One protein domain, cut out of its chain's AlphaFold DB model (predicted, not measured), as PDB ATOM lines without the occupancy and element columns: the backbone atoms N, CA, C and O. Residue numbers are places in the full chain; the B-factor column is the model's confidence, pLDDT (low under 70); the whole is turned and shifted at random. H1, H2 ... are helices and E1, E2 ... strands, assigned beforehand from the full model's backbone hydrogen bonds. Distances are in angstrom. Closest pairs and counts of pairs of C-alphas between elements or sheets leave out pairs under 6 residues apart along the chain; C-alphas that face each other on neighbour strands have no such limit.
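Overview. This is residues 22 to 90 of the 91 residues of the protein "CheB-type methylesterase domain-containing protein" of Deltaproteobacteria bacterium RIFOXYC2_FULL_48_10 (UniProt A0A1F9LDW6). A small, loosely built head is made of a two-strand parallel sheet, E1 and E2, with H2 packed on it and H1 beside H2; the long helix H3 leaves the head as an arm, and its residues 79 to 88 stick out free. You read 69 printed residues, mostly helix, in the order H1, E1, H2, E2, H3. The whole is loose, with a radius of gyration of the C-alphas of 14.1 A, and only just flat, spanning 44 by 28 by 15 A.

Along the chain. Find C-alpha 22 at (288.151, 116.690, 298.747); from there H1 runs through residues 22 to 31, 14.4 A long. E1 is residues 40 to 42, H2 residues 51 to 58, 10.3 A long, and E2 residues 64 to 66. H3, residues 68 to 88, runs 30.7 A to C-alpha 88 at (306.452, 147.923, 312.419).

Arrangement. Look first at E1 and E2, parallel at 31 degrees, where N 41 and O 64 are 2.9 A apart, within hydrogen-bond range. E1, H2 and E2 form a strand-helix-strand unit, two parallel neighbour strands with a helix between, with a right-handed crossover. The closest C-alphas of E1 and H2, Ala 41 and Pro 53, are 5.8 A apart. H1 touches H2, its C-alpha 22 being 6.7 A from C-alpha 52, the closest pair; they run the same way at a shallow tilt of 33 degrees, only just short of steep. The closest C-alphas of E1 and H3, Gln 42 and Pro 68, are 6.5 A apart, while H1 and H2 are both apart from H3. In H1, H2 and H3 every O i to N i+4 pair is within hydrogen-bond range.

Size, cuts and confidence. The C-alphas of Pro 49 and Met 90, the two farthest apart, are 45.0 A apart. The printed part has no cut and no long link. Confidence is low, under 70, at residues 87 to 90.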
ATOM      1  N   LEU A  22     289.211 115.715 298.465       76.12
ATOM      2  CA  LEU A  22     288.151 116.690 298.747       76.12
ATOM      3  C   LEU A  22     287.575 116.584 300.167       76.12
ATOM      4  O   LEU A  22     287.360 117.613 300.807       76.12
ATOM      5  N   ASP A  23     287.334 115.369 300.672       81.69
ATOM      6  CA  ASP A  23     286.838 115.186 302.045       81.69
ATOM      7  C   ASP A  23     287.856 115.709 303.066       81.69
ATOM      8  O   ASP A  23     287.513 116.488 303.957       81.69
ATOM      9  N   ALA A  24     289.135 115.361 302.880       81.00
ATOM     10  CA  ALA A  24     290.216 115.825 303.738       81.00
ATOM     11  C   ALA A  24     290.327 117.359 303.723       81.00
ATOM     12  O   ALA A  24     290.435 117.972 304.785       81.00
ATOM     13  N   TYR A  25     290.216 117.988 302.549       80.31
ATOM     14  CA  TYR A  25     290.217 119.444 302.416       80.31
ATOM     15  C   TYR A  25     289.000 120.102 303.046       80.31
ATOM     16  O   TYR A  25     289.145 121.062 303.794       80.31
ATOM     17  N   SER A  26     287.805 119.570 302.809       77.94
ATOM     18  CA  SER A  26     286.576 120.101 303.399       77.94
ATOM     19  C   SER A  26     286.629 120.033 304.924       77.94
ATOM     20  O   SER A  26     286.205 120.961 305.609       77.94
ATOM     21  N   ARG A  27     287.178 118.947 305.481       85.06
ATOM     22  CA  ARG A  27     287.389 118.794 306.925       85.06
ATOM     23  C   ARG A  27     288.467 119.738 307.436       85.06
ATOM     24  O   ARG A  27     288.256 120.323 308.490       85.06
ATOM     25  N   LEU A  28     289.568 119.914 306.711       84.00
ATOM     26  CA  LEU A  28     290.602 120.888 307.051       84.00
ATOM     27  C   LEU A  28     290.011 122.302 307.126       84.00
ATOM     28  O   LEU A  28     290.084 122.917 308.183       84.00
ATOM     29  N   LEU A  29     289.371 122.772 306.050       78.81
ATOM     30  CA  LEU A  29     288.791 124.116 305.948       78.81
ATOM     31  C   LEU A  29     287.770 124.387 307.063       78.81
ATOM     32  O   LEU A  29     287.803 125.448 307.670       78.81
ATOM     33  N   LYS A  30     286.934 123.399 307.417       82.12
ATOM     34  CA  LYS A  30     285.976 123.500 308.538       82.12
ATOM     35  C   LYS A  30     286.613 123.719 309.914       82.12
ATOM     36  O   LYS A  30     285.922 124.181 310.814       82.12
ATOM     37  N   HIS A  31     287.871 123.324 310.106       84.62
ATOM     38  CA  HIS A  31     288.588 123.489 311.377       84.62
ATOM     39  C   HIS A  31     289.558 124.672 311.359       84.62
ATOM     40  O   HIS A  31     290.179 124.956 312.385       84.62
ATOM     41  N   LEU A  32     289.712 125.351 310.220       79.50
ATOM     42  CA  LEU A  32     290.455 126.598 310.172       79.50
ATOM     43  C   LEU A  32     289.590 127.718 310.757       79.50
ATOM     44  O   LEU A  32     288.372 127.726 310.569       79.50
ATOM     45  N   PRO A  33     290.193 128.651 311.504       74.38
ATOM     46  CA  PRO A  33     289.454 129.774 312.038       74.38
ATOM     47  C   PRO A  33     289.075 130.736 310.903       74.38
ATOM     48  O   PRO A  33     289.807 130.900 309.925       74.38
ATOM     49  N   ASN A  34     287.930 131.403 311.051       70.81
ATOM     50  CA  ASN A  34     287.400 132.320 310.035       70.81
ATOM     51  C   ASN A  34     288.277 133.574 309.821       70.81
ATOM     52  O   ASN A  34     288.025 134.344 308.901       70.81
ATOM     53  N   ASP A  35     289.280 133.801 310.674       73.50
ATOM     54  CA  ASP A  35     290.220 134.922 310.622       73.50
ATOM     55  C   ASP A  35     291.608 134.530 310.077       73.50
ATOM     56  O   ASP A  35     292.563 135.294 310.214       73.50
ATOM     57  N   MET A  36     291.733 133.383 309.392       73.75
ATOM     58  CA  MET A  36     292.998 132.924 308.787       73.75
ATOM     59  C   MET A  36     293.572 133.860 307.705       73.75
ATOM     60  O   MET A  36     294.708 133.688 307.265       73.75
ATOM     61  N   GLY A  37     292.790 134.840 307.254       77.69
ATOM     62  CA  GLY A  37     293.210 135.888 306.332       77.69
ATOM     63  C   GLY A  37     292.775 135.650 304.890       77.69
ATOM     64  O   GLY A  37     292.112 136.518 304.332       77.69
ATOM     65  N   VAL A  38     293.161 134.525 304.274       84.00
ATOM     66  CA  VAL A  38     292.808 134.243 302.870       84.00
ATOM     67  C   VAL A  38     292.874 132.756 302.506       84.00
ATOM     68  O   VAL A  38     293.841 132.066 302.833       84.00
ATOM     69  N   ALA A  39     291.886 132.286 301.750       85.31
ATOM     70  CA  ALA A  39     291.851 130.990 301.087       85.31
ATOM     71  C   ALA A  39     291.828 131.161 299.558       85.31
ATOM     72  O   ALA A  39     291.021 131.903 298.997       85.31
ATOM     73  N   ILE A  40     292.721 130.453 298.862       88.00
ATOM     74  CA  ILE A  40     292.910 130.576 297.410       88.00
ATOM     75  C   ILE A  40     292.742 129.201 296.762       88.00
ATOM     76  O   ILE A  40     293.381 128.238 297.187       88.00
ATOM     77  N   ALA A  41     291.936 129.121 295.702       88.94
ATOM     78  CA  ALA A  41     291.862 127.964 294.814       88.94
ATOM     79  C   ALA A  41     292.478 128.280 293.442       88.94
ATOM     80  O   ALA A  41     292.428 129.415 292.957       88.94
ATOM     81  N   GLN A  42     293.035 127.256 292.793       89.38
ATOM     82  CA  GLN A  42     293.462 127.358 291.401       89.38
ATOM     83  C   GLN A  42     292.245 127.484 290.476       89.38
ATOM     84  O   GLN A  42     291.222 126.841 290.693       89.38
ATOM     85  N   LYS A  43     292.351 128.294 289.423       93.31
ATOM     86  CA  LYS A  43     291.335 128.373 288.372       93.31
ATOM     87  C   LYS A  43     291.145 127.002 287.703       93.31
ATOM     88  O   LYS A  43     292.146 126.445 287.240       93.31
ATOM     89  N   PRO A  44     289.905 126.486 287.595       92.38
ATOM     90  CA  PRO A  44     289.646 125.169 287.009       92.38
ATOM     91  C   PRO A  44     290.208 124.985 285.594       92.38
ATOM     92  O   PRO A  44     290.782 123.944 285.303       92.38
ATOM     93  N   ASP A  45     290.137 126.018 284.748       94.06
ATOM     94  CA  ASP A  45     290.636 126.004 283.362       94.06
ATOM     95  C   ASP A  45     292.170 125.919 283.236       94.06
ATOM     96  O   ASP A  45     292.693 125.660 282.153       94.06
ATOM     97  N   THR A  46     292.896 126.112 284.339       90.44
ATOM     98  CA  THR A  46     294.358 125.972 284.411       90.44
ATOM     99  C   THR A  46     294.805 124.685 285.101       90.44
ATOM    100  O   THR A  46     296.003 124.401 285.153       90.44
ATOM    101  N   ALA A  47     293.872 123.929 285.684       85.56
ATOM    102  CA  ALA A  47     294.159 122.676 286.365       85.56
ATOM    103  C   ALA A  47     294.122 121.511 285.368       85.56
ATOM    104  O   ALA A  47     293.324 121.509 284.438       85.56
ATOM    105  N   GLY A  48     294.973 120.498 285.571       83.31
ATOM    106  CA  GLY A  48     294.887 119.264 284.784       83.31
ATOM    107  C   GLY A  48     293.532 118.574 285.015       83.31
ATOM    108  O   GLY A  48     292.734 118.491 284.086       83.31
ATOM    109  N   PRO A  49     293.241 118.120 286.252       82.94
ATOM    110  CA  PRO A  49     291.888 117.737 286.666       82.94
ATOM    111  C   PRO A  49     291.141 118.919 287.333       82.94
ATOM    112  O   PRO A  49     291.588 119.383 288.388       82.94
ATOM    113  N   PRO A  50     290.007 119.393 286.779       83.88
ATOM    114  CA  PRO A  50     289.273 120.551 287.304       83.88
ATOM    115  C   PRO A  50     288.362 120.234 288.505       83.88
ATOM    116  O   PRO A  50     288.047 121.139 289.276       83.88
ATOM    117  N   ASP A  51     287.997 118.968 288.732       86.56
ATOM    118  CA  ASP A  51     287.023 118.579 289.768       86.56
ATOM    119  C   ASP A  51     287.398 119.073 291.175       86.56
ATOM    120  O   ASP A  51     286.540 119.430 291.985       86.56
ATOM    121  N   MET A  52     288.697 119.087 291.492       82.69
ATOM    122  CA  MET A  52     289.189 119.505 292.805       82.69
ATOM    123  C   MET A  52     289.026 121.013 293.040       82.69
ATOM    124  O   MET A  52     288.389 121.365 294.038       82.69
ATOM    125  N   PRO A  53     289.566 121.913 292.190       85.50
ATOM    126  CA  PRO A  53     289.319 123.338 292.368       85.50
ATOM    127  C   PRO A  53     287.827 123.678 292.305       85.50
ATOM    128  O   PRO A  53     287.370 124.469 293.125       85.50
ATOM    129  N   GLU A  54     287.043 123.040 291.432       89.50
ATOM    130  CA  GLU A  54     285.587 123.248 291.364       89.50
ATOM    131  C   GLU A  54     284.881 122.894 292.673       89.50
ATOM    132  O   GLU A  54     284.087 123.678 293.194       89.50
ATOM    133  N   SER A  55     285.216 121.743 293.255       84.81
ATOM    134  CA  SER A  55     284.631 121.309 294.523       84.81
ATOM    135  C   SER A  55     285.035 122.212 295.692       84.81
ATOM    136  O   SER A  55     284.217 122.498 296.567       84.81
ATOM    137  N   ALA A  56     286.282 122.692 295.710       81.94
ATOM    138  CA  ALA A  56     286.736 123.665 296.699       81.94
ATOM    139  C   ALA A  56     285.961 124.985 296.570       81.94
ATOM    140  O   ALA A  56     285.482 125.508 297.572       81.94
ATOM    141  N   ILE A  57     285.760 125.491 295.352       87.56
ATOM    142  CA  ILE A  57     284.968 126.701 295.089       87.56
ATOM    143  C   ILE A  57     283.520 126.517 295.559       87.56
ATOM    144  O   ILE A  57     282.987 127.365 296.274       87.56
ATOM    145  N   ALA A  58     282.904 125.379 295.229       88.44
ATOM    146  CA  ALA A  58     281.534 125.057 295.625       88.44
ATOM    147  C   ALA A  58     281.337 124.959 297.151       88.44
ATOM    148  O   ALA A  58     280.210 125.076 297.626       88.44
ATOM    149  N   SER A  59     282.412 124.773 297.928       85.31
ATOM    150  CA  SER A  59     282.341 124.728 299.395       85.31
ATOM    151  C   SER A  59     281.975 126.071 300.043       85.31
ATOM    152  O   SER A  59     281.525 126.084 301.187       85.31
ATOM    153  N   GLY A  60     282.170 127.191 299.335       86.06
ATOM    154  CA  GLY A  60     281.936 128.542 299.856       86.06
ATOM    155  C   GLY A  60     283.043 129.086 300.768       86.06
ATOM    156  O   GLY A  60     282.889 130.179 301.300       86.06
ATOM    157  N   TYR A  61     284.153 128.358 300.938       83.56
ATOM    158  CA  TYR A  61     285.291 128.763 301.779       83.56
ATOM    159  C   TYR A  61     286.446 129.428 301.008       83.56
ATOM    160  O   TYR A  61     287.511 129.627 301.580       83.56
ATOM    161  N   ILE A  62     286.291 129.706 299.709       85.75
ATOM    162  CA  ILE A  62     287.364 130.231 298.848       85.75
ATOM    163  C   ILE A  62     287.158 131.724 298.593       85.75
ATOM    164  O   ILE A  62     286.128 132.112 298.045       85.75
ATOM    165  N   ASP A  63     288.166 132.539 298.913       88.00
ATOM    166  CA  ASP A  63     288.148 133.989 298.683       88.00
ATOM    167  C   ASP A  63     288.584 134.353 297.258       88.00
ATOM    168  O   ASP A  63     288.006 135.238 296.625       88.00
ATOM    169  N   PHE A  64     289.603 133.663 296.729       92.19
ATOM    170  CA  PHE A  64     290.156 133.945 295.402       92.19
ATOM    171  C   PHE A  64     290.293 132.704 294.527       92.19
ATOM    172  O   PHE A  64     290.747 131.648 294.964       92.19
ATOM    173  N   ILE A  65     289.981 132.882 293.241       94.50
ATOM    174  CA  ILE A  65     290.147 131.873 292.193       94.50
ATOM    175  C   ILE A  65     291.180 132.397 291.191       94.50
ATOM    176  O   ILE A  65     290.900 133.302 290.399       94.50
ATOM    177  N   LEU A  66     292.401 131.861 291.236       95.38
ATOM    178  CA  LEU A  66     293.571 132.427 290.552       95.38
ATOM    179  C   LEU A  66     294.279 131.400 289.656       95.38
ATOM    180  O   LEU A  66     294.269 130.209 289.942       95.38
ATOM    181  N   SER A  67     294.908 131.847 288.564       94.19
ATOM    182  CA  SER A  67     295.826 130.980 287.802       94.19
ATOM    183  C   SER A  67     297.093 130.701 288.628       94.19
ATOM    184  O   SER A  67     297.368 131.464 289.560       94.19
ATOM    185  N   PRO A  68     297.899 129.676 288.299       88.88
ATOM    186  CA  PRO A  68     299.145 129.384 289.014       88.88
ATOM    187  C   PRO A  68     300.076 130.596 289.155       88.88
ATOM    188  O   PRO A  68     300.646 130.827 290.222       88.88
ATOM    189  N   GLU A  69     300.183 131.422 288.114       92.62
ATOM    190  CA  GLU A  69     301.021 132.623 288.105       92.62
ATOM    191  C   GLU A  69     300.496 133.664 289.095       92.62
ATOM    192  O   GLU A  69     301.265 134.250 289.855       92.62
ATOM    193  N   ASN A  70     299.177 133.861 289.135       94.38
ATOM    194  CA  ASN A  70     298.547 134.803 290.053       94.38
ATOM    195  C   ASN A  70     298.571 134.303 291.502       94.38
ATOM    196  O   ASN A  70     298.735 135.115 292.407       94.38
ATOM    197  N   ILE A  71     298.484 132.987 291.734       90.31
ATOM    198  CA  ILE A  71     298.723 132.396 293.060       90.31
ATOM    199  C   ILE A  71     300.137 132.748 293.529       90.31
ATOM    200  O   ILE A  71     300.313 133.199 294.658       90.31
ATOM    201  N   ALA A  72     301.147 132.599 292.666       87.38
ATOM    202  CA  ALA A  72     302.523 132.943 293.016       87.38
ATOM    203  C   ALA A  72     302.678 134.432 293.372       87.38
ATOM    204  O   ALA A  72     303.315 134.758 294.377       87.38
ATOM    205  N   GLN A  73     302.064 135.335 292.599       91.31
ATOM    206  CA  GLN A  73     302.068 136.771 292.911       91.31
ATOM    207  C   GLN A  73     301.399 137.069 294.256       91.31
ATOM    208  O   GLN A  73     301.914 137.859 295.050       91.31
ATOM    209  N   GLU A  74     300.284 136.405 294.543       90.88
ATOM    210  CA  GLU A  74     299.532 136.620 295.771       90.88
ATOM    211  C   GLU A  74     300.285 136.107 297.005       90.88
ATOM    212  O   GLU A  74     300.359 136.793 298.026       90.88
ATOM    213  N   ILE A  75     300.968 134.967 296.876       87.50
ATOM    214  CA  ILE A  75     301.886 134.446 297.894       87.50
ATOM    215  C   ILE A  75     302.989 135.467 298.204       87.50
ATOM    216  O   ILE A  75     303.261 135.772 299.367       87.50
ATOM    217  N   ILE A  76     303.613 136.044 297.174       86.69
ATOM    218  CA  ILE A  76     304.653 137.069 297.337       86.69
ATOM    219  C   ILE A  76     304.083 138.299 298.061       86.69
ATOM    220  O   ILE A  76     304.676 138.783 299.032       86.69
ATOM    221  N   ARG A  77     302.906 138.779 297.644       88.69
ATOM    222  CA  ARG A  77     302.219 139.929 298.250       88.69
ATOM    223  C   ARG A  77     301.928 139.711 299.738       88.69
ATOM    224  O   ARG A  77     302.219 140.595 300.552       88.69
ATOM    225  N   ILE A  78     301.374 138.554 300.102       86.44
ATOM    226  CA  ILE A  78     301.050 138.194 301.490       86.44
ATOM    227  C   ILE A  78     302.334 138.115 302.318       86.44
ATOM    228  O   ILE A  78     302.432 138.765 303.359       86.44
ATOM    229  N   ALA A  79     303.359 137.417 301.822       84.12
ATOM    230  CA  ALA A  79     304.635 137.280 302.519       84.12
ATOM    231  C   ALA A  79     305.298 138.640 302.797       84.12
ATOM    232  O   ALA A  79     305.795 138.877 303.901       84.12
ATOM    233  N   HIS A  80     305.278 139.568 301.836       85.88
ATOM    234  CA  HIS A  80     305.781 140.928 302.046       85.88
ATOM    235  C   HIS A  80     304.922 141.745 303.014       85.88
ATOM    236  O   HIS A  80     305.455 142.554 303.773       85.88
ATOM    237  N   THR A  81     303.604 141.564 302.999       85.31
ATOM    238  CA  THR A  81     302.692 142.287 303.896       85.31
ATOM    239  C   THR A  81     302.903 141.869 305.345       85.31
ATOM    240  O   THR A  81     303.112 142.739 306.188       85.31
ATOM    241  N   VAL A  82     302.968 140.561 305.616       82.00
ATOM    242  CA  VAL A  82     303.227 140.034 306.965       82.00
ATOM    243  C   VAL A  82     304.597 140.486 307.476       82.00
ATOM    244  O   VAL A  82     304.684 141.050 308.561       82.00
ATOM    245  N   ARG A  83     305.661 140.365 306.664       80.38
ATOM    246  CA  ARG A  83     307.012 140.816 307.056       80.38
ATOM    247  C   ARG A  83     307.074 142.299 307.424       80.38
ATOM    248  O   ARG A  83     307.798 142.662 308.348       80.38
ATOM    249  N   ARG A  84     306.347 143.160 306.701       80.19
ATOM    250  CA  ARG A  84     306.288 144.598 307.009       80.19
ATOM    251  C   ARG A  84     305.543 144.862 308.315       80.19
ATOM    252  O   ARG A  84     306.047 145.630 309.124       80.19
ATOM    253  N   ALA A  85     304.403 144.208 308.533       77.44
ATOM    254  CA  ALA A  85     303.633 144.353 309.769       77.44
ATOM    255  C   ALA A  85     304.462 143.958 311.005       77.44
ATOM    256  O   ALA A  85     304.538 144.725 311.963       77.44
ATOM    257  N   SER A  86     305.185 142.834 310.939       70.12
ATOM    258  CA  SER A  86     306.084 142.394 312.014       70.12
ATOM    259  C   SER A  86     307.239 143.371 312.270       70.12
ATOM    260  O   SER A  86     307.654 143.543 313.412       70.12
ATOM    261  N   ALA A  87     307.755 144.039 311.230       66.00
ATOM    262  CA  ALA A  87     308.814 145.039 311.374       66.00
ATOM    263  C   ALA A  87     308.319 146.344 312.025       66.00
ATOM    264  O   ALA A  87     309.071 146.979 312.758       66.00
ATOM    265  N   THR A  88     307.061 146.734 311.798       62.00
ATOM    266  CA  THR A  88     306.452 147.923 312.419       62.00
ATOM    267  C   THR A  88     306.122 147.713 313.901       62.00
ATOM    268  O   THR A  88     306.132 148.673 314.659       62.00
ATOM    269  N   GLN A  89     305.879 146.474 314.347       55.91
ATOM    270  CA  GLN A  89     305.578 146.155 315.753       55.91
ATOM    271  C   GLN A  89     306.817 146.038 316.664       55.91
ATOM    272  O   GLN A  89     306.661 145.854 317.870       55.91
ATOM    273  N   MET A  90     308.035 146.130 316.114       56.22
ATOM    274  CA  MET A  90     309.294 146.130 316.881       56.22
ATOM    275  C   MET A  90     309.951 147.519 316.996       56.22
ATOM    276  O   MET A  90     311.095 147.604 317.451       56.22
TER     277      MET A  90